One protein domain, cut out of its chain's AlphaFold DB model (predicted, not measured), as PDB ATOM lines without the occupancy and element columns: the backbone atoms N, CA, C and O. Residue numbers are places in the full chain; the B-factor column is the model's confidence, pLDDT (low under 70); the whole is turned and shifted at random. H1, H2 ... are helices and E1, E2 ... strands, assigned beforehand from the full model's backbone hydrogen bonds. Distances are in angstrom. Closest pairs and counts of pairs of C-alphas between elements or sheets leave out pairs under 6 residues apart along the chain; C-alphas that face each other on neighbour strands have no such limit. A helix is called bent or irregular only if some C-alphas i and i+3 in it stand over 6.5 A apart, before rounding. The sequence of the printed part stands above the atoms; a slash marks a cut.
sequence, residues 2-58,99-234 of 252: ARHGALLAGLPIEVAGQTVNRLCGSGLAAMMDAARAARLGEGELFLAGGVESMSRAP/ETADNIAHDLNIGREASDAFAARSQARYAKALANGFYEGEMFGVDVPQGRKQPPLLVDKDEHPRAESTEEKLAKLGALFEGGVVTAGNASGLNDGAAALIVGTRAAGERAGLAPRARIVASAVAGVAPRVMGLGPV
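Overview. This is residues 2 to 58 and 99 to 234 of the 252 residues of the protein "Thiolase_N domain-containing protein" of Halomonas axialensis (UniProt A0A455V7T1). A long two-stranded antiparallel ribbon, E1 and E4, makes one half of the domain, with H2 packed lengthwise on it, H1 beside E1 and H6 just past the end of E4. The other half is looser: two separate helix pairs, the long H4 with the short H5 and H3 with H7, are set among long loops, and the small hairpin E2 and E3 sticks out as an arm. The 193 printed residues hold seven named helices and four named strands, in the order H1 H2 E1 H3 H4 E2 E3 H5 E4 H6 H7; the strands form two antiparallel sheets of two, E1 - E4 and E2 - E3. The class is mixed, helices and strands, but only 91 of the printed residues, under half, are in named elements. The whole is loose, with a radius of gyration of the C-alphas of 20.4 A and spans of 56 by 50 by 38 A.

Arrangement. H1, residues 2 to 8, and E1, residues 45 to 53, are near each other, with 7 pairs of C-alphas within 10 A. H2, residues 26 to 40, has 16 pairs of C-alphas within 8 A of E1, the closest being Gly 27 and Gly 50, 4.2 A apart. E4, residues 192 to 200, is the antiparallel neighbour of E1, at 171 degrees between their directions; N 46 and O 199 are 2.7 A apart and N 197 and O 48 are 2.8 A apart, within hydrogen-bond range. H2 and E4 have 7 pairs of C-alphas within 8 A, the closest being Ala 38 and Gly 200 at 5.9 A. H3, residues 99 to 107, touches H7, residues 226 to 231; their closest C-alphas are those of Thr 100 and Arg 227, 5.0 A apart, and their lines are only just about perpendicular, at 70.2 degrees. H7 is irregular, with C-alphas 227 and 230 8.6 A apart. H4, residues 112 to 131, touches H5, residues 167 to 170, with residues 113 to 120 alone; the closest C-alphas are those of Ala 117 and Glu 167, at 5.6 A. E2, residues 142 to 144, and E3, residues 153 to 155, form a hairpin at 144 degrees, with N 144 and O 153 2.8 A apart, within hydrogen-bond range. H6, residues 202 to 207, comes closest to E1 at the C-alphas of Leu 45 and Ala 204, 6.5 A apart. H4 and E4 are apart, and so are H2 and H7. In H1, H2, H3, H4 and H6 every O i to N i+4 pair is within hydrogen-bond range; in H7 0 of 2 are, beside 2 of 3 O i to N i+3 pairs, and H5 is too short for an i+4 pair.

Along the chain. H1 begins at C-alpha 2, (36.201, 8.467, 105.440), and is 10.0 A long. H2 measures 20.9 A and E1 26.5 A. H3 is 12.2 A long, and H4, the longest helix, measures 28.8 A and ends at C-alpha 131, (44.906, 39.145, 115.282). E2 and E3 are each 6.2 A long and H5 is 5.0 A. E4 measures 27.0 A, H6 8.8 A and H7 9.6 A, ending at C-alpha 231, (35.966, 29.733, 85.913).

Size, cuts and confidence. The C-alphas farthest apart, those of Glu 178 and Arg 207, are 59.1 A from each other. Residues 59 to 98 are not printed, and C-alphas 58 and 99 are 23.9 A apart across this cut. The links H1 to H2, E3 to H5, H5 to E4 and H6 to H7 are long. The mean pLDDT of the printed part is 96.5, and no printed residue is under 70.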
ATOM      1  N   ALA A   2      37.323   8.260 104.506       96.94
ATOM      2  CA  ALA A   2      36.201   8.467 105.440       96.94
ATOM      3  C   ALA A   2      36.023   7.372 106.512       96.94
ATOM      4  O   ALA A   2      36.044   7.671 107.700       96.94
ATOM      5  N   ARG A   3      35.925   6.094 106.113       97.88
ATOM      6  CA  ARG A   3      35.762   4.982 107.067       97.88
ATOM      7  C   ARG A   3      36.935   4.839 108.044       97.88
ATOM      8  O   ARG A   3      36.715   4.560 109.213       97.88
ATOM      9  N   HIS A   4      38.165   5.040 107.575       97.44
ATOM     10  CA  HIS A   4      39.348   4.937 108.432       97.44
ATOM     11  C   HIS A   4      39.399   6.096 109.430       97.44
ATOM     12  O   HIS A   4      39.616   5.860 110.611       97.44
ATOM     13  N   GLY A   5      39.125   7.325 108.977       96.38
ATOM     14  CA  GLY A   5      39.045   8.493 109.856       96.38
ATOM     15  C   GLY A   5      37.968   8.346 110.935       96.38
ATOM     16  O   GLY A   5      38.243   8.604 112.099       96.38
ATOM     17  N   ALA A   6      36.780   7.852 110.572       97.06
ATOM     18  CA  ALA A   6      35.692   7.596 111.519       97.06
ATOM     19  C   ALA A   6      36.083   6.589 112.616       97.06
ATOM     20  O   ALA A   6      35.854   6.846 113.795       97.06
ATOM     21  N   LEU A   7      36.705   5.470 112.235       98.19
ATOM     22  CA  LEU A   7      37.166   4.458 113.190       98.19
ATOM     23  C   LEU A   7      38.296   4.981 114.087       98.19
ATOM     24  O   LEU A   7      38.277   4.736 115.289       98.19
ATOM     25  N   LEU A   8      39.252   5.731 113.526       97.00
ATOM     26  CA  LEU A   8      40.332   6.362 114.298       97.00
ATOM     27  C   LEU A   8      39.808   7.411 115.287       97.00
ATOM     28  O   LEU A   8      40.369   7.558 116.365       97.00
ATOM     29  N   ALA A   9      38.717   8.099 114.945       96.44
ATOM     30  CA  ALA A   9      38.022   9.026 115.836       96.44
ATOM     31  C   ALA A   9      37.163   8.321 116.909       96.44
ATOM     32  O   ALA A   9      36.522   8.996 117.710       96.44
ATOM     33  N   GLY A  10      37.118   6.983 116.923       97.88
ATOM     34  CA  GLY A  10      36.361   6.205 117.905       97.88
ATOM     35  C   GLY A  10      34.856   6.126 117.635       97.88
ATOM     36  O   GLY A  10      34.098   5.790 118.543       97.88
ATOM     37  N   LEU A  11      34.396   6.428 116.414       97.69
ATOM     38  CA  LEU A  11      32.988   6.234 116.066       97.69
ATOM     39  C   LEU A  11      32.631   4.733 116.028       97.69
ATOM     40  O   LEU A  11      33.475   3.921 115.633       97.69
ATOM     41  N   PRO A  12      31.385   4.351 116.387       98.12
ATOM     42  CA  PRO A  12      30.937   2.959 116.344       98.12
ATOM     43  C   PRO A  12      31.128   2.307 114.972       98.12
ATOM     44  O   PRO A  12      31.051   2.963 113.927       98.12
ATOM     45  N   ILE A  13      31.336   0.989 114.953       98.12
ATOM     46  CA  ILE A  13      31.615   0.248 113.716       98.12
ATOM     47  C   ILE A  13      30.430   0.257 112.742       98.12
ATOM     48  O   ILE A  13      30.634   0.062 111.547       98.12
ATOM     49  N   GLU A  14      29.224   0.536 113.216       98.00
ATOM     50  CA  GLU A  14      27.999   0.663 112.432       98.00
ATOM     51  C   GLU A  14      27.967   1.965 111.614       98.00
ATOM     52  O   GLU A  14      27.239   2.056 110.627       98.00
ATOM     53  N   VAL A  15      28.781   2.970 111.971       97.81
ATOM     54  CA  VAL A  15      28.840   4.250 111.250       97.81
ATOM     55  C   VAL A  15      29.531   4.065 109.899       97.81
ATOM     56  O   VAL A  15      30.759   4.000 109.795       97.81
ATOM     57  N   ALA A  16      28.740   3.984 108.833       96.88
ATOM     58  CA  ALA A  16      29.242   3.873 107.469       96.88
ATOM     59  C   ALA A  16      30.092   5.093 107.054       96.88
ATOM     60  O   ALA A  16      30.007   6.175 107.631       96.88
ATOM     61  N   GLY A  17      30.915   4.930 106.015       97.12
ATOM     62  CA  GLY A  17      31.726   6.026 105.488       97.12
ATOM     63  C   GLY A  17      32.004   5.885 103.998       97.12
ATOM     64  O   GLY A  17      32.518   4.861 103.553       97.12
ATOM     65  N   GLN A  18      31.732   6.948 103.241       97.56
ATOM     66  CA  GLN A  18      32.024   7.058 101.811       97.56
ATOM     67  C   GLN A  18      33.116   8.106 101.588       97.56
ATOM     68  O   GLN A  18      33.051   9.204 102.131       97.56
ATOM     69  N   THR A  19      34.127   7.786 100.777       98.38
ATOM     70  CA  THR A  19      35.098   8.789 100.304       98.38
ATOM     71  C   THR A  19      34.694   9.231  98.905       98.38
ATOM     72  O   THR A  19      34.592   8.395  98.013       98.38
ATOM     73  N   VAL A  20      34.466  10.529  98.720       97.81
ATOM     74  CA  VAL A  20      34.127  11.128  97.423       97.81
ATOM     75  C   VAL A  20      35.337  11.841  96.840       97.81
ATOM     76  O   VAL A  20      36.128  12.420  97.580       97.81
ATOM     77  N   ASN A  21      35.472  11.814  95.515       97.81
ATOM     78  CA  ASN A  21      36.522  12.540  94.811       97.81
ATOM     79  C   ASN A  21      35.910  13.417  93.710       97.81
ATOM     80  O   ASN A  21      35.338  12.921  92.740       97.81
ATOM     81  N   ARG A  22      36.056  14.731  93.881       97.62
ATOM     82  CA  ARG A  22      35.840  15.778  92.875       97.62
ATOM     83  C   ARG A  22      36.992  16.791  92.929       97.62
ATOM     84  O   ARG A  22      36.760  18.000  92.918       97.62
ATOM     85  N   LEU A  23      38.227  16.298  93.043       97.19
ATOM     86  CA  LEU A  23      39.443  17.114  93.159       97.19
ATOM     87  C   LEU A  23      39.276  18.216  94.227       97.19
ATOM     88  O   LEU A  23      38.762  17.934  95.312       97.19
ATOM     89  N   CYS A  24      39.618  19.472  93.924       97.06
ATOM     90  CA  CYS A  24      39.491  20.618  94.836       97.06
ATOM     91  C   CYS A  24      38.065  20.815  95.395       97.06
ATOM     92  O   CYS A  24      37.884  21.412  96.450       97.06
ATOM     93  N   GLY A  25      37.038  20.304  94.710       97.50
ATOM     94  CA  GLY A  25      35.640  20.387  95.136       97.50
ATOM     95  C   GLY A  25      35.165  19.241  96.038       97.50
ATOM     96  O   GLY A  25      33.970  19.177  96.324       97.50
ATOM     97  N   SER A  26      36.038  18.315  96.454       98.38
ATOM     98  CA  SER A  26      35.642  17.084  97.164       98.38
ATOM     99  C   SER A  26      34.975  17.343  98.517       98.38
ATOM    100  O   SER A  26      33.933  16.752  98.792       98.38
ATOM    101  N   GLY A  27      35.514  18.257  99.334       97.81
ATOM    102  CA  GLY A  27      34.928  18.581 100.643       97.81
ATOM    103  C   GLY A  27      33.509  19.150 100.525       97.81
ATOM    104  O   GLY A  27      32.588  18.709 101.211       97.81
ATOM    105  N   LEU A  28      33.294  20.059  99.566       97.31
ATOM    106  CA  LEU A  28      31.958  20.575  99.257       97.31
ATOM    107  C   LEU A  28      31.051  19.490  98.663       97.31
ATOM    108  O   LEU A  28      29.871  19.446  98.995       97.31
ATOM    109  N   ALA A  29      31.568  18.589  97.822       97.88
ATOM    110  CA  ALA A  29      30.789  17.469  97.298       97.88
ATOM    111  C   ALA A  29      30.294  16.539  98.420       97.88
ATOM    112  O   ALA A  29      29.125  16.164  98.410       97.88
ATOM    113  N   ALA A  30      31.127  16.254  99.428       98.19
ATOM    114  CA  ALA A  30      30.719  15.480 100.600       98.19
ATOM    115  C   ALA A  30      29.572  16.166 101.363       98.19
ATOM    116  O   ALA A  30      28.585  15.520 101.717       98.19
ATOM    117  N   MET A  31      29.647  17.489 101.551       97.25
ATOM    118  CA  MET A  31      28.542  18.258 102.137       97.25
ATOM    119  C   MET A  31      27.267  18.197 101.292       97.25
ATOM    120  O   MET A  31      26.167  18.125 101.840       97.25
ATOM    121  N   MET A  32      27.389  18.246  99.961       96.56
ATOM    122  CA  MET A  32      26.244  18.137  99.054       96.56
ATOM    123  C   MET A  32      25.551  16.784  99.182       96.56
ATOM    124  O   MET A  32      24.323  16.744  99.203       96.56
ATOM    125  N   ASP A  33      26.320  15.702  99.269       97.19
ATOM    126  CA  ASP A  33      25.780  14.349  99.380       97.19
ATOM    127  C   ASP A  33      25.110  14.134 100.744       97.19
ATOM    128  O   ASP A  33      23.963  13.693 100.782       97.19
ATOM    129  N   ALA A  34      25.728  14.585 101.842       97.31
ATOM    130  CA  ALA A  34      25.101  14.577 103.168       97.31
ATOM    131  C   ALA A  34      23.792  15.388 103.199       97.31
ATOM    132  O   ALA A  34      22.775  14.936 103.721       97.31
ATOM    133  N   ALA A  35      23.782  16.578 102.588       96.06
ATOM    134  CA  ALA A  35      22.582  17.407 102.509       96.06
ATOM    135  C   ALA A  35      21.463  16.761 101.677       96.06
ATOM    136  O   ALA A  35      20.287  16.966 101.980       96.06
ATOM    137  N   ARG A  36      21.802  16.014 100.618       96.12
ATOM    138  CA  ARG A  36      20.831  15.270  99.798       96.12
ATOM    139  C   ARG A  36      20.252  14.092 100.569       96.12
ATOM    140  O   ARG A  36      19.032  14.010 100.653       96.12
ATOM    141  N   ALA A  37      21.096  13.266 101.179       96.88
ATOM    142  CA  ALA A  37      20.665  12.119 101.974       96.88
ATOM    143  C   ALA A  37      19.748  12.554 103.133       96.88
ATOM    144  O   ALA A  37      18.662  12.001 103.308       96.88
ATOM    145  N   ALA A  38      20.106  13.635 103.840       95.69
ATOM    146  CA  ALA A  38      19.265  14.222 104.887       95.69
ATOM    147  C   ALA A  38      17.900  14.710 104.371       95.69
ATOM    148  O   ALA A  38      16.891  14.591 105.062       95.69
ATOM    149  N   ARG A  39      17.847  15.275 103.157       94.31
ATOM    150  CA  ARG A  39      16.594  15.733 102.529       94.31
ATOM    151  C   ARG A  39      15.727  14.582 102.023       94.31
ATOM    152  O   ARG A  39      14.511  14.735 102.003       94.31
ATOM    153  N   LEU A  40      16.344  13.485 101.595       96.50
ATOM    154  CA  LEU A  40      15.663  12.282 101.112       96.50
ATOM    155  C   LEU A  40      15.206  11.357 102.250       96.50
ATOM    156  O   LEU A  40      14.447  10.428 101.999       96.50
ATOM    157  N   GLY A  41      15.628  11.620 103.491       95.62
ATOM    158  CA  GLY A  41      15.283  10.789 104.646       95.62
ATOM    159  C   GLY A  41      16.090   9.491 104.736       95.62
ATOM    160  O   GLY A  41      15.710   8.590 105.472       95.62
ATOM    161  N   GLU A  42      17.210   9.394 104.015       96.38
ATOM    162  CA  GLU A  42      18.102   8.221 104.019       96.38
ATOM    163  C   GLU A  42      19.008   8.177 105.262       96.38
ATOM    164  O   GLU A  42      19.641   7.169 105.564       96.38
ATOM    165  N   GLY A  43      19.059   9.282 106.000       94.69
ATOM    166  CA  GLY A  43      19.703   9.407 107.297       94.69
ATOM    167  C   GLY A  43      19.408  10.780 107.886       94.69
ATOM    168  O   GLY A  43      18.960  11.688 107.188       94.69
ATOM    169  N   GLU A  44      19.639  10.942 109.183       94.69
ATOM    170  CA  GLU A  44      19.261  12.174 109.882       94.69
ATOM    171  C   GLU A  44      20.458  13.015 110.347       94.69
ATOM    172  O   GLU A  44      20.309  14.224 110.537       94.69
ATOM    173  N   LEU A  45      21.634  12.402 110.509       95.19
ATOM    174  CA  LEU A  45      22.864  13.048 110.963       95.19
ATOM    175  C   LEU A  45      24.072  12.441 110.242       95.19
ATOM    176  O   LEU A  45      24.206  11.225 110.151       95.19
ATOM    177  N   PHE A  46      24.954  13.301 109.747       96.69
ATOM    178  CA  PHE A  46      26.102  12.958 108.921       96.69
ATOM    179  C   PHE A  46      27.320  13.770 109.362       96.69
ATOM    180  O   PHE A  46      27.197  14.933 109.750       96.69
ATOM    181  N   LEU A  47      28.504  13.181 109.220       97.00
ATOM    182  CA  LEU A  47      29.769  13.909 109.232       97.00
ATOM    183  C   LEU A  47      30.213  14.112 107.780       97.00
ATOM    184  O   LEU A  47      30.392  13.140 107.048       97.00
ATOM    185  N   ALA A  48      30.375  15.362 107.358       97.75
ATOM    186  CA  ALA A  48      30.769  15.710 105.998       97.75
ATOM    187  C   ALA A  48      31.978  16.641 106.012       97.75
ATOM    188  O   ALA A  48      32.016  17.600 106.776       97.75
ATOM    189  N   GLY A  49      32.964  16.381 105.161       96.81
ATOM    190  CA  GLY A  49      34.219  17.116 105.201       96.81
ATOM    191  C   GLY A  49      35.198  16.694 104.121       96.81
ATOM    192  O   GLY A  49      34.844  15.987 103.175       96.81
ATOM    193  N   GLY A  50      36.441  17.124 104.283       97.94
ATOM    194  CA  GLY A  50      37.557  16.781 103.415       97.94
ATOM    195  C   GLY A  50      38.848  16.665 104.211       97.94
ATOM    196  O   GLY A  50      38.982  17.239 105.288       97.94
ATOM    197  N   VAL A  51      39.786  15.901 103.672       98.00
ATOM    198  CA  VAL A  51      41.154  15.793 104.168       98.00
ATOM    199  C   VAL A  51      42.068  15.651 102.967       98.00
ATOM    200  O   VAL A  51      41.722  14.934 102.026       98.00
ATOM    201  N   GLU A  52      43.213  16.311 103.017       98.25
ATOM    202  CA  GLU A  52      44.297  16.120 102.067       98.25
ATOM    203  C   GLU A  52      45.627  16.157 102.821       98.25
ATOM    204  O   GLU A  52      45.797  16.928 103.767       98.25
ATOM    205  N   SER A  53      46.562  15.302 102.413       97.69
ATOM    206  CA  SER A  53      47.951  15.394 102.856       97.69
ATOM    207  C   SER A  53      48.849  15.342 101.631       97.69
ATOM    208  O   SER A  53      49.308  14.277 101.215       97.69
ATOM    209  N   MET A  54      49.056  16.514 101.036       98.06
ATOM    210  CA  MET A  54      49.884  16.684  99.851       98.06
ATOM    211  C   MET A  54      51.341  16.335 100.155       98.06
ATOM    212  O   MET A  54      51.972  15.660  99.350       98.06
ATOM    213  N   SER A  55      51.854  16.666 101.345       97.75
ATOM    214  CA  SER A  55      53.236  16.342 101.741       97.75
ATOM    215  C   SER A  55      53.517  14.838 101.809       97.75
ATOM    216  O   SER A  55      54.670  14.412 101.781       97.75
ATOM    217  N   ARG A  56      52.469  14.014 101.942       97.50
ATOM    218  CA  ARG A  56      52.560  12.551 102.073       97.50
ATOM    219  C   ARG A  56      52.009  11.810 100.857       97.50
ATOM    220  O   ARG A  56      51.824  10.591 100.924       97.50
ATOM    221  N   ALA A  57      51.725  12.521  99.771       97.62
ATOM    222  CA  ALA A  57      51.252  11.912  98.543       97.62
ATOM    223  C   ALA A  57      52.337  10.960  97.984       97.62
ATOM    224  O   ALA A  57      53.503  11.343  97.876       97.62
ATOM    225  N   PRO A  58      52.012   9.688  97.692       97.94
ATOM    226  CA  PRO A  58      53.007   8.710  97.257       97.94
ATOM    227  C   PRO A  58      53.423   8.919  95.795       97.94
ATOM    228  O   PRO A  58      52.711   9.541  95.012       97.94
ATOM    229  N   GLU A  99      49.044  27.109  84.473       98.06
ATOM    230  CA  GLU A  99      48.784  27.424  83.050       98.06
ATOM    231  C   GLU A  99      47.297  27.713  82.790       98.06
ATOM    232  O   GLU A  99      46.958  28.603  82.013       98.06
ATOM    233  N   THR A 100      46.373  27.006  83.458       98.38
ATOM    234  CA  THR A 100      44.940  27.333  83.334       98.38
ATOM    235  C   THR A 100      44.585  28.700  83.919       98.38
ATOM    236  O   THR A 100      43.650  29.339  83.441       98.38
ATOM    237  N   ALA A 101      45.315  29.159  84.938       98.50
ATOM    238  CA  ALA A 101      45.131  30.487  85.505       98.50
ATOM    239  C   ALA A 101      45.717  31.573  84.587       98.50
ATOM    240  O   ALA A 101      45.046  32.580  84.368       98.50
ATOM    241  N   ASP A 102      46.877  31.337  83.967       98.50
ATOM    242  CA  ASP A 102      47.431  32.227  82.935       98.50
ATOM    243  C   ASP A 102      46.513  32.328  81.707       98.50
ATOM    244  O   ASP A 102      46.270  33.423  81.204       98.50
ATOM    245  N   ASN A 103      45.907  31.216  81.278       98.38
ATOM    246  CA  ASN A 103      44.885  31.212  80.227       98.38
ATOM    247  C   ASN A 103      43.700  32.129  80.565       98.38
ATOM    248  O   ASN A 103      43.261  32.904  79.720       98.38
ATOM    249  N   ILE A 104      43.179  32.057  81.795       98.56
ATOM    250  CA  ILE A 104      42.087  32.936  82.246       98.56
ATOM    251  C   ILE A 104      42.557  34.390  82.294       98.56
ATOM    252  O   ILE A 104      41.816  35.283  81.885       98.56
ATOM    253  N   ALA A 105      43.768  34.627  82.798       98.31
ATOM    254  CA  ALA A 105      44.333  35.963  82.897       98.31
ATOM    255  C   ALA A 105      44.459  36.618  81.518       98.31
ATOM    256  O   ALA A 105      44.050  37.764  81.349       98.31
ATOM    257  N   HIS A 106      44.927  35.864  80.526       97.81
ATOM    258  CA  HIS A 106      44.963  36.291  79.134       97.81
ATOM    259  C   HIS A 106      43.554  36.536  78.570       97.81
ATOM    260  O   HIS A 106      43.266  37.628  78.091       97.81
ATOM    261  N   ASP A 107      42.650  35.557  78.665       98.12
ATOM    262  CA  ASP A 107      41.320  35.635  78.044       98.12
ATOM    263  C   ASP A 107      40.446  36.767  78.616       98.12
ATOM    264  O   ASP A 107      39.564  37.284  77.929       98.12
ATOM    265  N   LEU A 108      40.668  37.140  79.883       97.94
ATOM    266  CA  LEU A 108      39.906  38.168  80.598       97.94
ATOM    267  C   LEU A 108      40.699  39.457  80.859       97.94
ATOM    268  O   LEU A 108      40.200  40.330  81.570       97.94
ATOM    269  N   ASN A 109      41.907  39.592  80.306       97.62
ATOM    270  CA  ASN A 109      42.802  40.734  80.517       97.62
ATOM    271  C   ASN A 109      43.065  41.056  82.007       97.62
ATOM    272  O   ASN A 109      43.075  42.219  82.419       97.62
ATOM    273  N   ILE A 110      43.277  40.029  82.836       98.06
ATOM    274  CA  ILE A 110      43.647  40.191  84.248       98.06
ATOM    275  C   ILE A 110      45.167  40.321  84.336       98.06
ATOM    276  O   ILE A 110      45.905  39.352  84.182       98.06
ATOM    277  N   GLY A 111      45.636  41.541  84.582       97.25
ATOM    278  CA  GLY A 111      47.063  41.846  84.649       97.25
ATOM    279  C   GLY A 111      47.749  41.402  85.944       97.25
ATOM    280  O   GLY A 111      47.118  41.159  86.976       97.25
ATOM    281  N   ARG A 112      49.086  41.386  85.896       97.50
ATOM    282  CA  ARG A 112      49.973  41.078  87.028       97.50
ATOM    283  C   ARG A 112      49.702  41.922  88.271       97.50
ATOM    284  O   ARG A 112      49.586  41.370  89.359       97.50
ATOM    285  N   GLU A 113      49.558  43.231  88.099       97.94
ATOM    286  CA  GLU A 113      49.287  44.168  89.195       97.94
ATOM    287  C   GLU A 113      47.991  43.811  89.939       97.94
ATOM    288  O   GLU A 113      47.979  43.713  91.163       97.94
ATOM    289  N   ALA A 114      46.910  43.518  89.207       98.25
ATOM    290  CA  ALA A 114      45.628  43.153  89.806       98.25
ATOM    291  C   ALA A 114      45.708  41.837  90.603       98.25
ATOM    292  O   ALA A 114      45.132  41.740  91.694       98.25
ATOM    293  N   SER A 115      46.435  40.845  90.076       98.31
ATOM    294  CA  SER A 115      46.669  39.554  90.734       98.31
ATOM    295  C   SER A 115      47.498  39.701  92.012       98.31
ATOM    296  O   SER A 115      47.119  39.169  93.058       98.31
ATOM    297  N   ASP A 116      48.583  40.475  91.970       98.56
ATOM    298  CA  ASP A 116      49.442  40.718  93.135       98.56
ATOM    299  C   ASP A 116      48.721  41.550  94.202       98.56
ATOM    300  O   ASP A 116      48.767  41.210  95.385       98.56
ATOM    301  N   ALA A 117      47.961  42.571  93.798       98.38
ATOM    302  CA  ALA A 117      47.137  43.357  94.710       98.38
ATOM    303  C   ALA A 117      46.065  42.492  95.394       98.38
ATOM    304  O   ALA A 117      45.789  42.642  96.588       98.38
ATOM    305  N   PHE A 118      45.453  41.548  94.669       98.56
ATOM    306  CA  PHE A 118      44.529  40.587  95.273       98.56
ATOM    307  C   PHE A 118      45.225  39.697  96.307       98.56
ATOM    308  O   PHE A 118      44.712  39.539  97.420       98.56
ATOM    309  N   ALA A 119      46.400  39.167  95.978       98.56
ATOM    310  CA  ALA A 119      47.172  38.321  96.877       98.56
ATOM    311  C   ALA A 119      47.632  39.069  98.142       98.56
ATOM    312  O   ALA A 119      47.438  38.564  99.251       98.56
ATOM    313  N   ALA A 120      48.134  40.303  98.009       98.50
ATOM    314  CA  ALA A 120      48.504  41.159  99.139       98.50
ATOM    315  C   ALA A 120      47.306  41.417 100.067       98.50
ATOM    316  O   ALA A 120      47.398  41.237 101.284       98.50
ATOM    317  N   ARG A 121      46.136  41.748  99.499       98.31
ATOM    318  CA  ARG A 121      44.898  41.915 100.280       98.31
ATOM    319  C   ARG A 121      44.481  40.630 100.991       98.31
ATOM    320  O   ARG A 121      43.979  40.713 102.111       98.31
ATOM    321  N   SER A 122      44.661  39.465 100.370       98.50
ATOM    322  CA  SER A 122      44.364  38.175 101.000       98.50
ATOM    323  C   SER A 122      45.230  37.950 102.242       98.50
ATOM    324  O   SER A 122      44.698  37.643 103.309       98.50
ATOM    325  N   GLN A 123      46.542  38.184 102.136       98.50
ATOM    326  CA  GLN A 123      47.484  38.051 103.256       98.50
ATOM    327  C   GLN A 123      47.167  39.037 104.390       98.50
ATOM    328  O   GLN A 123      47.057  38.639 105.550       98.50
ATOM    329  N   ALA A 124      46.914  40.307 104.055       98.00
ATOM    330  CA  ALA A 124      46.556  41.329 105.037       98.00
ATOM    331  C   ALA A 124      45.233  41.017 105.764       98.00
ATOM    332  O   ALA A 124      45.120  41.211 106.976       98.00
ATOM    333  N   ARG A 125      44.221  40.508 105.043       98.00
ATOM    334  CA  ARG A 125      42.936  40.101 105.638       98.00
ATOM    335  C   ARG A 125      43.096  38.920 106.580       98.00
ATOM    336  O   ARG A 125      42.531  38.970 107.668       98.00
ATOM    337  N   TYR A 126      43.869  37.906 106.187       97.69
ATOM    338  CA  TYR A 126      44.157  36.776 107.062       97.69
ATOM    339  C   TYR A 126      44.849  37.248 108.349       97.69
ATOM    340  O   TYR A 126      44.363  36.953 109.438       97.69
ATOM    341  N   ALA A 127      45.917  38.045 108.234       97.12
ATOM    342  CA  ALA A 127      46.664  38.546 109.389       97.12
ATOM    343  C   ALA A 127      45.775  39.357 110.347       97.12
ATOM    344  O   ALA A 127      45.819  39.160 111.561       97.12
ATOM    345  N   LYS A 128      44.909  40.222 109.802       97.94
ATOM    346  CA  LYS A 128      43.931  40.983 110.591       97.94
ATOM    347  C   LYS A 128      42.896  40.079 111.267       97.94
ATOM    348  O   LYS A 128      42.563  40.309 112.423       97.94
ATOM    349  N   ALA A 129      42.367  39.082 110.558       97.56
ATOM    350  CA  ALA A 129      41.388  38.144 111.105       97.56
ATOM    351  C   ALA A 129      41.989  37.321 112.254       97.56
ATOM    352  O   ALA A 129      41.372  37.212 113.312       97.56
ATOM    353  N   LEU A 130      43.219  36.834 112.077       95.56
ATOM    354  CA  LEU A 130      43.956  36.109 113.106       95.56
ATOM    355  C   LEU A 130      44.199  36.976 114.349       95.56
ATOM    356  O   LEU A 130      43.900  36.544 115.456       95.56
ATOM    357  N   ALA A 131      44.674  38.215 114.172       96.06
ATOM    358  CA  ALA A 131      44.906  39.145 115.282       96.06
ATOM    359  C   ALA A 131      43.624  39.499 116.060       96.06
ATOM    360  O   ALA A 131      43.693  39.837 117.237       96.06
ATOM    361  N   ASN A 132      42.463  39.404 115.407       97.25
ATOM    362  CA  ASN A 132      41.156  39.672 116.004       97.25
ATOM    363  C   ASN A 132      40.475  38.419 116.586       97.25
ATOM    364  O   ASN A 132      39.299  38.499 116.938       97.25
ATOM    365  N   GLY A 133      41.152  37.266 116.631       96.00
ATOM    366  CA  GLY A 133      40.582  36.020 117.158       96.00
ATOM    367  C   GLY A 133      39.490  35.402 116.274       96.00
ATOM    368  O   GLY A 133      38.714  34.580 116.739       96.00
ATOM    369  N   PHE A 134      39.395  35.773 114.989       96.50
ATOM    370  CA  PHE A 134      38.306  35.317 114.109       96.50
ATOM    371  C   PHE A 134      38.239  33.787 113.959       96.50
ATOM    372  O   PHE A 134      37.154  33.230 113.852       96.50
ATOM    373  N   TYR A 135      39.395  33.122 113.951       95.19
ATOM    374  CA  TYR A 135      39.500  31.671 113.777       95.19
ATOM    375  C   TYR A 135      39.378  30.888 115.097       95.19
ATOM    376  O   TYR A 135      39.486  29.657 115.101       95.19
ATOM    377  N   GLU A 136      39.162  31.577 116.224       92.69
ATOM    378  CA  GLU A 136      38.915  30.928 117.510       92.69
ATOM    379  C   GLU A 136      37.654  30.055 117.422       92.69
ATOM    380  O   GLU A 136      36.570  30.509 117.057       92.69
ATOM    381  N   GLY A 137      37.798  28.767 117.742       90.69
ATOM    382  CA  GLY A 137      36.709  27.789 117.664       90.69
ATOM    383  C   GLY A 137      36.501  27.142 116.289       90.69
ATOM    384  O   GLY A 137      35.625  26.284 116.165       90.69
ATOM    385  N   GLU A 138      37.295  27.503 115.275       93.88
ATOM    386  CA  GLU A 138      37.312  26.823 113.969       93.88
ATOM    387  C   GLU A 138      38.575  25.973 113.760       93.88
ATOM    388  O   GLU A 138      38.530  24.981 113.032       93.88
ATOM    389  N   MET A 139      39.676  26.317 114.436       93.50
ATOM    390  CA  MET A 139      40.927  25.556 114.415       93.50
ATOM    391  C   MET A 139      41.036  24.635 115.632       93.50
ATOM    392  O   MET A 139      40.790  25.043 116.768       93.50
ATOM    393  N   PHE A 140      41.455  23.395 115.388       93.44
ATOM    394  CA  PHE A 140      41.766  22.419 116.427       93.44
ATOM    395  C   PHE A 140      43.242  22.053 116.318       93.44
ATOM    396  O   PHE A 140      43.700  21.664 115.245       93.44
ATOM    397  N   GLY A 141      43.975  22.189 117.425       94.06
ATOM    398  CA  GLY A 141      45.392  21.850 117.467       94.06
ATOM    399  C   GLY A 141      45.637  20.358 117.248       94.06
ATOM    400  O   GLY A 141      44.859  19.514 117.701       94.06
ATOM    401  N   VAL A 142      46.723  20.041 116.549       95.44
ATOM    402  CA  VAL A 142      47.161  18.673 116.262       95.44
ATOM    403  C   VAL A 142      48.512  18.431 116.921       95.44
ATOM    404  O   VAL A 142      49.473  19.149 116.659       95.44
ATOM    405  N   ASP A 143      48.596  17.390 117.744       95.62
ATOM    406  CA  ASP A 143      49.852  16.950 118.346       95.62
ATOM    407  C   ASP A 143      50.692  16.153 117.336       95.62
ATOM    408  O   ASP A 143      50.311  15.065 116.892       95.62
ATOM    409  N   VAL A 144      51.867  16.679 116.991       94.56
ATOM    410  CA  VAL A 144      52.804  16.075 116.039       94.56
ATOM    411  C   VAL A 144      53.973  15.421 116.787       94.56
ATOM    412  O   VAL A 144      54.744  16.110 117.460       94.56
ATOM    413  N   PRO A 145      54.175  14.095 116.675       93.69
ATOM    414  CA  PRO A 145      55.298  13.420 117.325       93.69
ATOM    415  C   PRO A 145      56.660  13.888 116.787       93.69
ATOM    416  O   PRO A 145      56.934  13.768 115.595       93.69
ATOM    417  N   GLN A 146      57.556  14.338 117.672       90.88
ATOM    418  CA  GLN A 146      58.909  14.799 117.308       90.88
ATOM    419  C   GLN A 146      60.008  13.731 117.502       90.88
ATOM    420  O   GLN A 146      61.172  13.943 117.167       90.88
ATOM    421  N   GLY A 147      59.651  12.561 118.042       89.38
ATOM    422  CA  GLY A 147      60.566  11.464 118.366       89.38
ATOM    423  C   GLY A 147      60.381  10.964 119.801       89.38
ATOM    424  O   GLY A 147      59.753  11.617 120.625       89.38
ATOM    425  N   ARG A 148      60.943   9.792 120.130       85.81
ATOM    426  CA  ARG A 148      60.632   9.051 121.377       85.81
ATOM    427  C   ARG A 148      60.881   9.802 122.695       85.81
ATOM    428  O   ARG A 148      60.388   9.356 123.721       85.81
ATOM    429  N   LYS A 149      61.696  10.858 122.697       90.38
ATOM    430  CA  LYS A 149      62.129  11.566 123.917       90.38
ATOM    431  C   LYS A 149      61.635  13.009 124.007       90.38
ATOM    432  O   LYS A 149      61.977  13.686 124.968       90.38
ATOM    433  N   GLN A 150      60.894  13.486 123.013       94.31
ATOM    434  CA  GLN A 150      60.382  14.852 122.995       94.31
ATOM    435  C   GLN A 150      58.865  14.815 123.177       94.31
ATOM    436  O   GLN A 150      58.226  13.898 122.651       94.31
ATOM    437  N   PRO A 151      58.282  15.767 123.927       93.81
ATOM    438  CA  PRO A 151      56.837  15.932 123.922       93.81
ATOM    439  C   PRO A 151      56.349  16.207 122.486       93.81
ATOM    440  O   PRO A 151      57.129  16.708 121.670       93.81
ATOM    441  N   PRO A 152      55.097  15.859 122.143       95.31
ATOM    442  CA  PRO A 152      54.524  16.236 120.857       95.31
ATOM    443  C   PRO A 152      54.542  17.755 120.657       95.31
ATOM    444  O   PRO A 152      54.323  18.516 121.601       95.31
ATOM    445  N   LEU A 153      54.786  18.186 119.420       95.56
ATOM    446  CA  LEU A 153      54.622  19.576 119.019       95.56
ATOM    447  C   LEU A 153      53.144  19.833 118.765       95.56
ATOM    448  O   LEU A 153      52.580  19.244 117.844       95.56
ATOM    449  N   LEU A 154      52.541  20.738 119.525       96.94
ATOM    450  CA  LEU A 154      51.206  21.223 119.211       96.94
ATOM    451  C   LEU A 154      51.277  22.155 117.993       96.94
ATOM    452  O   LEU A 154      51.927  23.200 118.043       96.94
ATOM    453  N   VAL A 155      50.597  21.780 116.913       97.00
ATOM    454  CA  VAL A 155      50.390  22.617 115.728       97.00
ATOM    455  C   VAL A 155      48.947  23.115 115.752       97.00
ATOM    456  O   VAL A 155      48.023  22.353 115.485       97.00
ATOM    457  N   ASP A 156      48.752  24.383 116.111       95.62
ATOM    458  CA  ASP A 156      47.437  25.007 116.336       95.62
ATOM    459  C   ASP A 156      47.201  26.286 115.512       95.62
ATOM    460  O   ASP A 156      46.230  27.010 115.734       95.62
ATOM    461  N   LYS A 157      48.089  26.568 114.552       93.88
ATOM    462  CA  LYS A 157      48.055  27.754 113.689       93.88
ATOM    463  C   LYS A 157      48.345  27.368 112.248       93.88
ATOM    464  O   LYS A 157      49.215  26.534 112.002       93.88
ATOM    465  N   ASP A 158      47.687  28.039 111.304       96.69
ATOM    466  CA  ASP A 158      48.045  27.913 109.891       96.69
ATOM    467  C   ASP A 158      49.470  28.436 109.650       96.69
ATOM    468  O   ASP A 158      49.809  29.562 110.021       96.69
ATOM    469  N   GLU A 159      50.291  27.633 108.977       96.12
ATOM    470  CA  GLU A 159      51.706  27.939 108.711       96.12
ATOM    471  C   GLU A 159      51.957  28.643 107.367       96.12
ATOM    472  O   GLU A 159      53.017  29.223 107.146       96.12
ATOM    473  N   HIS A 160      50.997  28.584 106.440       97.69
ATOM    474  CA  HIS A 160      51.162  29.097 105.077       97.69
ATOM    475  C   HIS A 160      51.093  30.633 104.918       97.69
ATOM    476  O   HIS A 160      51.742  31.163 104.004       97.69
ATOM    477  N   PRO A 161      50.287  31.369 105.710       96.94
ATOM    478  CA  PRO A 161      50.172  32.819 105.593       96.94
ATOM    479  C   PRO A 161      51.501  33.558 105.803       96.94
ATOM    480  O   PRO A 161      52.299  33.225 106.670       96.94
ATOM    481  N   ARG A 162      51.706  34.607 105.007       96.81
ATOM    482  CA  ARG A 162      52.904  35.458 104.958       96.81
ATOM    483  C   ARG A 162      52.479  36.895 105.223       96.81
ATOM    484  O   ARG A 162      52.239  37.662 104.283       96.81
ATOM    485  N   ALA A 163      52.290  37.227 106.497       92.06
ATOM    486  CA  ALA A 163      51.684  38.484 106.948       92.06
ATOM    487  C   ALA A 163      52.429  39.742 106.458       92.06
ATOM    488  O   ALA A 163      51.844  40.815 106.348       92.06
ATOM    489  N   GLU A 164      53.710  39.605 106.133       94.38
ATOM    490  CA  GLU A 164      54.594  40.651 105.632       94.38
ATOM    491  C   GLU A 164      54.522  40.868 104.112       94.38
ATOM    492  O   GLU A 164      55.300  41.669 103.580       94.38
ATOM    493  N   SER A 165      53.651  40.143 103.403       96.38
ATOM    494  CA  SER A 165      53.478  40.270 101.953       96.38
ATOM    495  C   SER A 165      52.926  41.647 101.579       96.38
ATOM    496  O   SER A 165      51.894  42.070 102.098       96.38
ATOM    497  N   THR A 166      53.581  42.322 100.635       97.00
ATOM    498  CA  THR A 166      53.133  43.599 100.055       97.00
ATOM    499  C   THR A 166      53.144  43.514  98.534       97.00
ATOM    500  O   THR A 166      53.819  42.648  97.972       97.00
ATOM    501  N   GLU A 167      52.428  44.412  97.860       97.12
ATOM    502  CA  GLU A 167      52.396  44.466  96.392       97.12
ATOM    503  C   GLU A 167      53.807  44.641  95.810       97.12
ATOM    504  O   GLU A 167      54.183  43.931  94.881       97.12
ATOM    505  N   GLU A 168      54.654  45.471  96.428       97.25
ATOM    506  CA  GLU A 168      56.034  45.700  95.980       97.25
ATOM    507  C   GLU A 168      56.924  44.465  96.144       97.25
ATOM    508  O   GLU A 168      57.865  44.265  95.374       97.25
ATOM    509  N   LYS A 169      56.672  43.637  97.167       97.56
ATOM    510  CA  LYS A 169      57.384  42.363  97.341       97.56
ATOM    511  C   LYS A 169      56.906  41.333  96.326       97.56
ATOM    512  O   LYS A 169      57.734  40.636  95.746       97.56
ATOM    513  N   LEU A 170      55.595  41.258  96.101       98.12
ATOM    514  CA  LEU A 170      54.994  40.325  95.153       98.12
ATOM    515  C   LEU A 170      55.408  40.645  93.715       98.12
ATOM    516  O   LEU A 170      55.780  39.723  92.995       98.12
ATOM    517  N   ALA A 171      55.485  41.923  93.336       97.38
ATOM    518  CA  ALA A 171      55.894  42.371  92.003       97.38
ATOM    519  C   ALA A 171      57.311  41.913  91.605       97.38
ATOM    520  O   ALA A 171      57.608  41.756  90.423       97.38
ATOM    521  N   LYS A 172      58.189  41.650  92.584       97.69
ATOM    522  CA  LYS A 172      59.564  41.171  92.351       97.69
ATOM    523  C   LYS A 172      59.642  39.686  91.998       97.69
ATOM    524  O   LYS A 172      60.701  39.222  91.584       97.69
ATOM    525  N   LEU A 173      58.563  38.928  92.193       97.88
ATOM    526  CA  LEU A 173      58.541  37.502  91.884       97.88
ATOM    527  C   LEU A 173      58.446  37.281  90.369       97.88
ATOM    528  O   LEU A 173      57.664  37.940  89.678       97.88
ATOM    529  N   GLY A 174      59.228  36.327  89.865       97.69
ATOM    530  CA  GLY A 174      59.116  35.859  88.487       97.69
ATOM    531  C   GLY A 174      57.810  35.096  88.264       97.69
ATOM    532  O   GLY A 174      57.325  34.406  89.166       97.69
ATOM    533  N   ALA A 175      57.246  35.229  87.063       97.94
ATOM    534  CA  ALA A 175      56.152  34.373  86.618       97.94
ATOM    535  C   ALA A 175      56.609  32.908  86.554       97.94
ATOM    536  O   ALA A 175      57.784  32.631  86.305       97.94
ATOM    537  N   LEU A 176      55.685  31.974  86.786       97.50
ATOM    538  CA  LEU A 176      55.971  30.536  86.706       97.50
ATOM    539  C   LEU A 176      56.267  30.090  85.268       97.50
ATOM    540  O   LEU A 176      57.037  29.151  85.069       97.50
ATOM    541  N   PHE A 177      55.682  30.779  84.288       96.75
ATOM    542  CA  PHE A 177      55.881  30.544  82.863       96.75
ATOM    543  C   PHE A 177      56.222  31.847  82.140       96.75
ATOM    544  O   PHE A 177      55.854  32.940  82.579       96.75
ATOM    545  N   GLU A 178      56.938  31.731  81.025       94.69
ATOM    546  CA  GLU A 178      57.291  32.872  80.182       94.69
ATOM    547  C   GLU A 178      56.027  33.582  79.673       94.69
ATOM    548  O   GLU A 178      55.102  32.946  79.174       94.69
ATOM    549  N   GLY A 179      55.967  34.907  79.840       91.69
ATOM    550  CA  GLY A 179      54.789  35.708  79.482       91.69
ATOM    551  C   GLY A 179      53.573  35.532  80.405       91.69
ATOM    552  O   GLY A 179      52.533  36.132  80.141       91.69
ATOM    553  N   GLY A 180      53.690  34.744  81.479       96.06
ATOM    554  CA  GLY A 180      52.618  34.501  82.442       96.06
ATOM    555  C   GLY A 180      52.398  35.637  83.448       96.06
ATOM    556  O   GLY A 180      53.251  36.494  83.691       96.06
ATOM    557  N   VAL A 181      51.228  35.608  84.077       98.00
ATOM    558  CA  VAL A 181      50.793  36.483  85.174       98.00
ATOM    559  C   VAL A 181      50.972  35.792  86.529       98.00
ATOM    560  O   VAL A 181      51.206  36.455  87.548       98.00
ATOM    561  N   VAL A 182      50.869  34.463  86.555       98.50
ATOM    562  CA  VAL A 182      50.889  33.673  87.786       98.50
ATOM    563  C   VAL A 182      52.305  33.560  88.354       98.50
ATOM    564  O   VAL A 182      53.259  33.220  87.657       98.50
ATOM    565  N   THR A 183      52.435  33.794  89.657       98.62
ATOM    566  CA  THR A 183      53.659  33.630  90.450       98.62
ATOM    567  C   THR A 183      53.377  32.773  91.682       98.62
ATOM    568  O   THR A 183      52.229  32.602  92.091       98.62
ATOM    569  N   ALA A 184      54.427  32.315  92.366       98.00
ATOM    570  CA  ALA A 184      54.279  31.672  93.675       98.00
ATOM    571  C   ALA A 184      53.650  32.594  94.748       98.00
ATOM    572  O   ALA A 184      53.153  32.117  95.764       98.00
ATOM    573  N   GLY A 185      53.681  33.918  94.547       97.94
ATOM    574  CA  GLY A 185      53.123  34.887  95.488       97.94
ATOM    575  C   GLY A 185      51.631  35.152  95.300       97.94
ATOM    576  O   GLY A 185      50.966  35.511  96.271       97.94
ATOM    577  N   ASN A 186      51.113  34.956  94.083       98.25
ATOM    578  CA  ASN A 186      49.707  35.188  93.734       98.25
ATOM    579  C   ASN A 186      48.916  33.900  93.418       98.25
ATOM    580  O   ASN A 186      47.742  33.970  93.061       98.25
ATOM    581  N   ALA A 187      49.531  32.736  93.633       97.94
ATOM    582  CA  ALA A 187      48.889  31.424  93.657       97.94
ATOM    583  C   ALA A 187      48.862  30.839  95.083       97.94
ATOM    584  O   ALA A 187      49.643  31.230  95.954       97.94
ATOM    585  N   SER A 188      47.963  29.882  95.330       97.56
ATOM    586  CA  SER A 188      47.975  29.086  96.562       97.56
ATOM    587  C   SER A 188      49.141  28.094  96.575       97.56
ATOM    588  O   SER A 188      49.605  27.659  95.520       97.56
ATOM    589  N   GLY A 189      49.580  27.701  97.771       96.88
ATOM    590  CA  GLY A 189      50.571  26.644  97.947       96.88
ATOM    591  C   GLY A 189      49.999  25.228  97.872       96.88
ATOM    592  O   GLY A 189      48.829  25.006  97.553       96.88
ATOM    593  N   LEU A 190      50.874  24.277  98.191       97.56
ATOM    594  CA  LEU A 190      50.530  22.896  98.513       97.56
ATOM    595  C   LEU A 190      50.465  22.798 100.038       97.56
ATOM    596  O   LEU A 190      51.362  23.303 100.714       97.56
ATOM    597  N   ASN A 191      49.406  22.202 100.575       98.25
ATOM    598  CA  ASN A 191      49.120  22.239 102.006       98.25
ATOM    599  C   ASN A 191      48.535  20.910 102.488       98.25
ATOM    600  O   ASN A 191      47.914  20.174 101.723       98.25
ATOM    601  N   ASP A 192      48.693  20.651 103.782       98.12
ATOM    602  CA  ASP A 192      48.055  19.543 104.480       98.12
ATOM    603  C   ASP A 192      46.928  20.083 105.366       98.12
ATOM    604  O   ASP A 192      47.063  21.146 105.972       98.12
ATOM    605  N   GLY A 193      45.810  19.365 105.460       97.31
ATOM    606  CA  GLY A 193      44.716  19.783 106.330       97.31
ATOM    607  C   GLY A 193      43.481  18.896 106.256       97.31
ATOM    608  O   GLY A 193      43.289  18.117 105.319       97.31
ATOM    609  N   ALA A 194      42.616  19.030 107.259       97.75
ATOM    610  CA  ALA A 194      41.310  18.393 107.305       97.75
ATOM    611  C   ALA A 194      40.270  19.353 107.886       97.75
ATOM    612  O   ALA A 194      40.562  20.126 108.792       97.75
ATOM    613  N   ALA A 195      39.040  19.266 107.391       97.38
ATOM    614  CA  ALA A 195      37.899  19.989 107.935       97.38
ATOM    615  C   ALA A 195      36.659  19.099 107.868       97.38
ATOM    616  O   ALA A 195      36.465  18.367 106.894       97.38
ATOM    617  N   ALA A 196      35.802  19.170 108.885       96.12
ATOM    618  CA  ALA A 196      34.558  18.419 108.929       96.12
ATOM    619  C   ALA A 196      33.443  19.220 109.604       96.12
ATOM    620  O   ALA A 196      33.679  20.049 110.478       96.12
ATOM    621  N   LEU A 197      32.214  18.946 109.186       96.00
ATOM    622  CA  LEU A 197      30.991  19.553 109.682       96.00
ATOM    623  C   LEU A 197      29.984  18.456 110.010       96.00
ATOM    624  O   LEU A 197      29.847  17.474 109.274       96.00
ATOM    625  N   ILE A 198      29.225  18.671 111.078       95.94
ATOM    626  CA  ILE A 198      28.023  17.892 111.355       95.94
ATOM    627  C   ILE A 198      26.889  18.474 110.509       95.94
ATOM    628  O   ILE A 198      26.558  19.657 110.609       95.94
ATOM    629  N   VAL A 199      26.295  17.638 109.663       96.56
ATOM    630  CA  VAL A 199      25.184  17.989 108.776       96.56
ATOM    631  C   VAL A 199      24.020  17.069 109.095       96.56
ATOM    632  O   VAL A 199      24.182  15.857 109.130       96.56
ATOM    633  N   GLY A 200      22.830  17.613 109.312       94.81
ATOM    634  CA  GLY A 200      21.677  16.789 109.651       94.81
ATOM    635  C   GLY A 200      20.357  17.519 109.510       94.81
ATOM    636  O   GLY A 200      20.297  18.684 109.101       94.81
ATOM    637  N   THR A 201      19.284  16.814 109.844       95.88
ATOM    638  CA  THR A 201      17.955  17.407 109.944       95.88
ATOM    639  C   THR A 201      17.856  18.254 111.210       95.88
ATOM    640  O   THR A 201      18.554  18.032 112.201       95.88
ATOM    641  N   ARG A 202      16.947  19.236 111.201       94.50
ATOM    642  CA  ARG A 202      16.670  20.053 112.389       94.50
ATOM    643  C   ARG A 202      16.240  19.188 113.580       94.50
ATOM    644  O   ARG A 202      16.740  19.396 114.677       94.50
ATOM    645  N   ALA A 203      15.371  18.207 113.337       94.31
ATOM    646  CA  ALA A 203      14.872  17.301 114.368       94.31
ATOM    647  C   ALA A 203      15.998  16.478 115.016       94.31
ATOM    648  O   ALA A 203      16.010  16.310 116.231       94.31
ATOM    649  N   ALA A 204      16.975  16.005 114.234       94.81
ATOM    650  CA  ALA A 204      18.128  15.294 114.784       94.81
ATOM    651  C   ALA A 204      18.997  16.189 115.671       94.81
ATOM    652  O   ALA A 204      19.390  15.762 116.754       94.81
ATOM    653  N   GLY A 205      19.245  17.431 115.241       93.69
ATOM    654  CA  GLY A 205      19.933  18.428 116.063       93.69
ATOM    655  C   GLY A 205      19.202  18.685 117.381       93.69
ATOM    656  O   GLY A 205      19.812  18.606 118.441       93.69
ATOM    657  N   GLU A 206      17.881  18.888 117.337       93.44
ATOM    658  CA  GLU A 206      17.046  19.103 118.529       93.44
ATOM    659  C   GLU A 206      17.093  17.909 119.498       93.44
ATOM    660  O   GLU A 206      17.306  18.111 120.692       93.44
ATOM    661  N   ARG A 207      16.992  16.664 119.002       95.25
ATOM    662  CA  ARG A 207      17.137  15.456 119.841       95.25
ATOM    663  C   ARG A 207      18.531  15.318 120.457       95.25
ATOM    664  O   ARG A 207      18.652  14.786 121.553       95.25
ATOM    665  N   ALA A 208      19.566  15.782 119.761       92.75
ATOM    666  CA  ALA A 208      20.946  15.769 120.238       92.75
ATOM    667  C   ALA A 208      21.306  16.986 121.116       92.75
ATOM    668  O   ALA A 208      22.447  17.092 121.558       92.75
ATOM    669  N   GLY A 209      20.376  17.923 121.346       94.69
ATOM    670  CA  GLY A 209      20.654  19.168 122.070       94.69
ATOM    671  C   GLY A 209      21.580  20.138 121.319       94.69
ATOM    672  O   GLY A 209      22.174  21.021 121.931       94.69
ATOM    673  N   LEU A 210      21.718  19.985 119.997       92.38
ATOM    674  CA  LEU A 210      22.573  20.802 119.137       92.38
ATOM    675  C   LEU A 210      21.733  21.786 118.314       92.38
ATOM    676  O   LEU A 210      20.968  21.398 117.428       92.38
ATOM    677  N   ALA A 211      21.918  23.082 118.569       91.69
ATOM    678  CA  ALA A 211      21.276  24.130 117.784       91.69
ATOM    679  C   ALA A 211      21.920  24.253 116.384       91.69
ATOM    680  O   ALA A 211      23.149  24.315 116.270       91.69
ATOM    681  N   PRO A 212      21.128  24.331 115.299       93.00
ATOM    682  CA  PRO A 212      21.674  24.509 113.959       93.00
ATOM    683  C   PRO A 212      22.327  25.891 113.806       93.00
ATOM    684  O   PRO A 212      21.698  26.913 114.071       93.00
ATOM    685  N   ARG A 213      23.570  25.931 113.305       94.69
ATOM    686  CA  ARG A 213      24.304  27.187 113.029       94.69
ATOM    687  C   ARG A 213      23.951  27.817 111.679       94.69
ATOM    688  O   ARG A 213      24.040  29.028 111.515       94.69
ATOM    689  N   ALA A 214      23.567  26.999 110.703       95.25
ATOM    690  CA  ALA A 214      23.227  27.435 109.353       95.25
ATOM    691  C   ALA A 214      22.283  26.435 108.676       95.25
ATOM    692  O   ALA A 214      22.121  25.299 109.120       95.25
ATOM    693  N   ARG A 215      21.678  26.850 107.559       94.75
ATOM    694  CA  ARG A 215      20.843  25.989 106.714       94.75
ATOM    695  C   ARG A 215      21.427  25.902 105.313       94.75
ATOM    696  O   ARG A 215      21.583  26.920 104.644       94.75
ATOM    697  N   ILE A 216      21.646  24.682 104.828       93.75
ATOM    698  CA  ILE A 216      22.045  24.440 103.437       93.75
ATOM    699  C   ILE A 216      20.837  24.724 102.546       93.75
ATOM    700  O   ILE A 216      19.917  23.911 102.445       93.75
ATOM    701  N   VAL A 217      20.807  25.903 101.924       92.38
ATOM    702  CA  VAL A 217      19.671  26.331 101.095       92.38
ATOM    703  C   VAL A 217      19.678  25.596  99.756       92.38
ATOM    704  O   VAL A 217      18.626  25.133  99.313       92.38
ATOM    705  N   ALA A 218      20.847  25.463  99.129       91.06
ATOM    706  CA  ALA A 218      21.017  24.763  97.864       91.06
ATOM    707  C   ALA A 218      22.491  24.473  97.562       91.06
ATOM    708  O   ALA A 218      23.384  25.042  98.184       91.06
ATOM    709  N   SER A 219      22.710  23.652  96.542       93.25
ATOM    710  CA  SER A 219      24.012  23.360  95.957       93.25
ATOM    711  C   SER A 219      23.862  23.097  94.457       93.25
ATOM    712  O   SER A 219      22.796  22.683  94.000       93.25
ATOM    713  N   ALA A 220      24.910  23.364  93.678       94.75
ATOM    714  CA  ALA A 220      24.908  23.183  92.230       94.75
ATOM    715  C   ALA A 220      26.296  22.763  91.734       94.75
ATOM    716  O   ALA A 220      27.308  23.065  92.359       94.75
ATOM    717  N   VAL A 221      26.326  22.056  90.602       96.25
ATOM    718  CA  VAL A 221      27.554  21.616  89.927       96.25
ATOM    719  C   VAL A 221      27.493  22.050  88.470       96.25
ATOM    720  O   VAL A 221      26.449  21.943  87.814       96.25
ATOM    721  N   ALA A 222      28.611  22.530  87.948       96.94
ATOM    722  CA  ALA A 222      28.773  22.873  86.547       96.94
ATOM    723  C   ALA A 222      30.163  22.457  86.061       96.94
ATOM    724  O   ALA A 222      31.097  22.375  86.854       96.94
ATOM    725  N   GLY A 223      30.262  22.173  84.764       97.12
ATOM    726  CA  GLY A 223      31.528  21.978  84.069       97.12
ATOM    727  C   GLY A 223      31.846  23.194  83.203       97.12
ATOM    728  O   GLY A 223      30.938  23.912  82.785       97.12
ATOM    729  N   VAL A 224      33.134  23.395  82.944       98.06
ATOM    730  CA  VAL A 224      33.695  24.370  81.997       98.06
ATOM    731  C   VAL A 224      34.825  23.691  81.219       98.06
ATOM    732  O   VAL A 224      35.204  22.563  81.543       98.06
ATOM    733  N   ALA A 225      35.370  24.356  80.200       97.88
ATOM    734  CA  ALA A 225      36.518  23.833  79.466       97.88
ATOM    735  C   ALA A 225      37.742  23.644  80.398       97.88
ATOM    736  O   ALA A 225      38.041  24.555  81.178       97.88
ATOM    737  N   PRO A 226      38.490  22.522  80.308       97.75
ATOM    738  CA  PRO A 226      39.616  22.245  81.207       97.75
ATOM    739  C   PRO A 226      40.699  23.331  81.231       97.75
ATOM    740  O   PRO A 226      41.207  23.653  82.302       97.75
ATOM    741  N   ARG A 227      40.997  23.962  80.084       97.88
ATOM    742  CA  ARG A 227      42.015  25.027  79.988       97.88
ATOM    743  C   ARG A 227      41.718  26.286  80.813       97.88
ATOM    744  O   ARG A 227      42.625  27.080  81.015       97.88
ATOM    745  N   VAL A 228      40.478  26.459  81.279       98.19
ATOM    746  CA  VAL A 228      40.009  27.596  82.095       98.19
ATOM    747  C   VAL A 228      39.215  27.112  83.314       98.19
ATOM    748  O   VAL A 228      38.227  27.724  83.724       98.19
ATOM    749  N   MET A 229      39.625  25.984  83.904       97.88
ATOM    750  CA  MET A 229      38.913  25.333  85.013       97.88
ATOM    751  C   MET A 229      38.586  26.274  86.189       97.88
ATOM    752  O   MET A 229      37.540  26.116  86.822       97.88
ATOM    753  N   GLY A 230      39.417  27.301  86.424       97.69
ATOM    754  CA  GLY A 230      39.213  28.315  87.464       97.69
ATOM    755  C   GLY A 230      37.915  29.120  87.322       97.69
ATOM    756  O   GLY A 230      37.444  29.688  88.303       97.69
ATOM    757  N   LEU A 231      37.279  29.117  86.144       98.12
ATOM    758  CA  LEU A 231      35.966  29.733  85.913       98.12
ATOM    759  C   LEU A 231      34.785  28.840  86.315       98.12
ATOM    760  O   LEU A 231      33.643  29.297  86.284       98.12
ATOM    761  N   GLY A 232      35.021  27.590  86.728       97.81
ATOM    762  CA  GLY A 232      33.983  26.651  87.172       97.81
ATOM    763  C   GLY A 232      32.962  27.216  88.181       97.81
ATOM    764  O   GLY A 232      31.768  26.920  88.043       97.81
ATOM    765  N   PRO A 233      33.360  28.068  89.152       97.06
ATOM    766  CA  PRO A 233      32.423  28.709  90.074       97.06
ATOM    767  C   PRO A 233      31.365  29.604  89.410       97.06
ATOM    768  O   PRO A 233      30.280  29.755  89.976       97.06
ATOM    769  N   VAL A 234      31.626  30.169  88.223       96.69
ATOM    770  CA  VAL A 234      30.703  31.089  87.531       96.69
ATOM    771  C   VAL A 234      29.386  30.389  87.158       96.69
ATOM    772  O   VAL A 234      28.348  30.745  87.731       96.69
TER     773      VAL A 234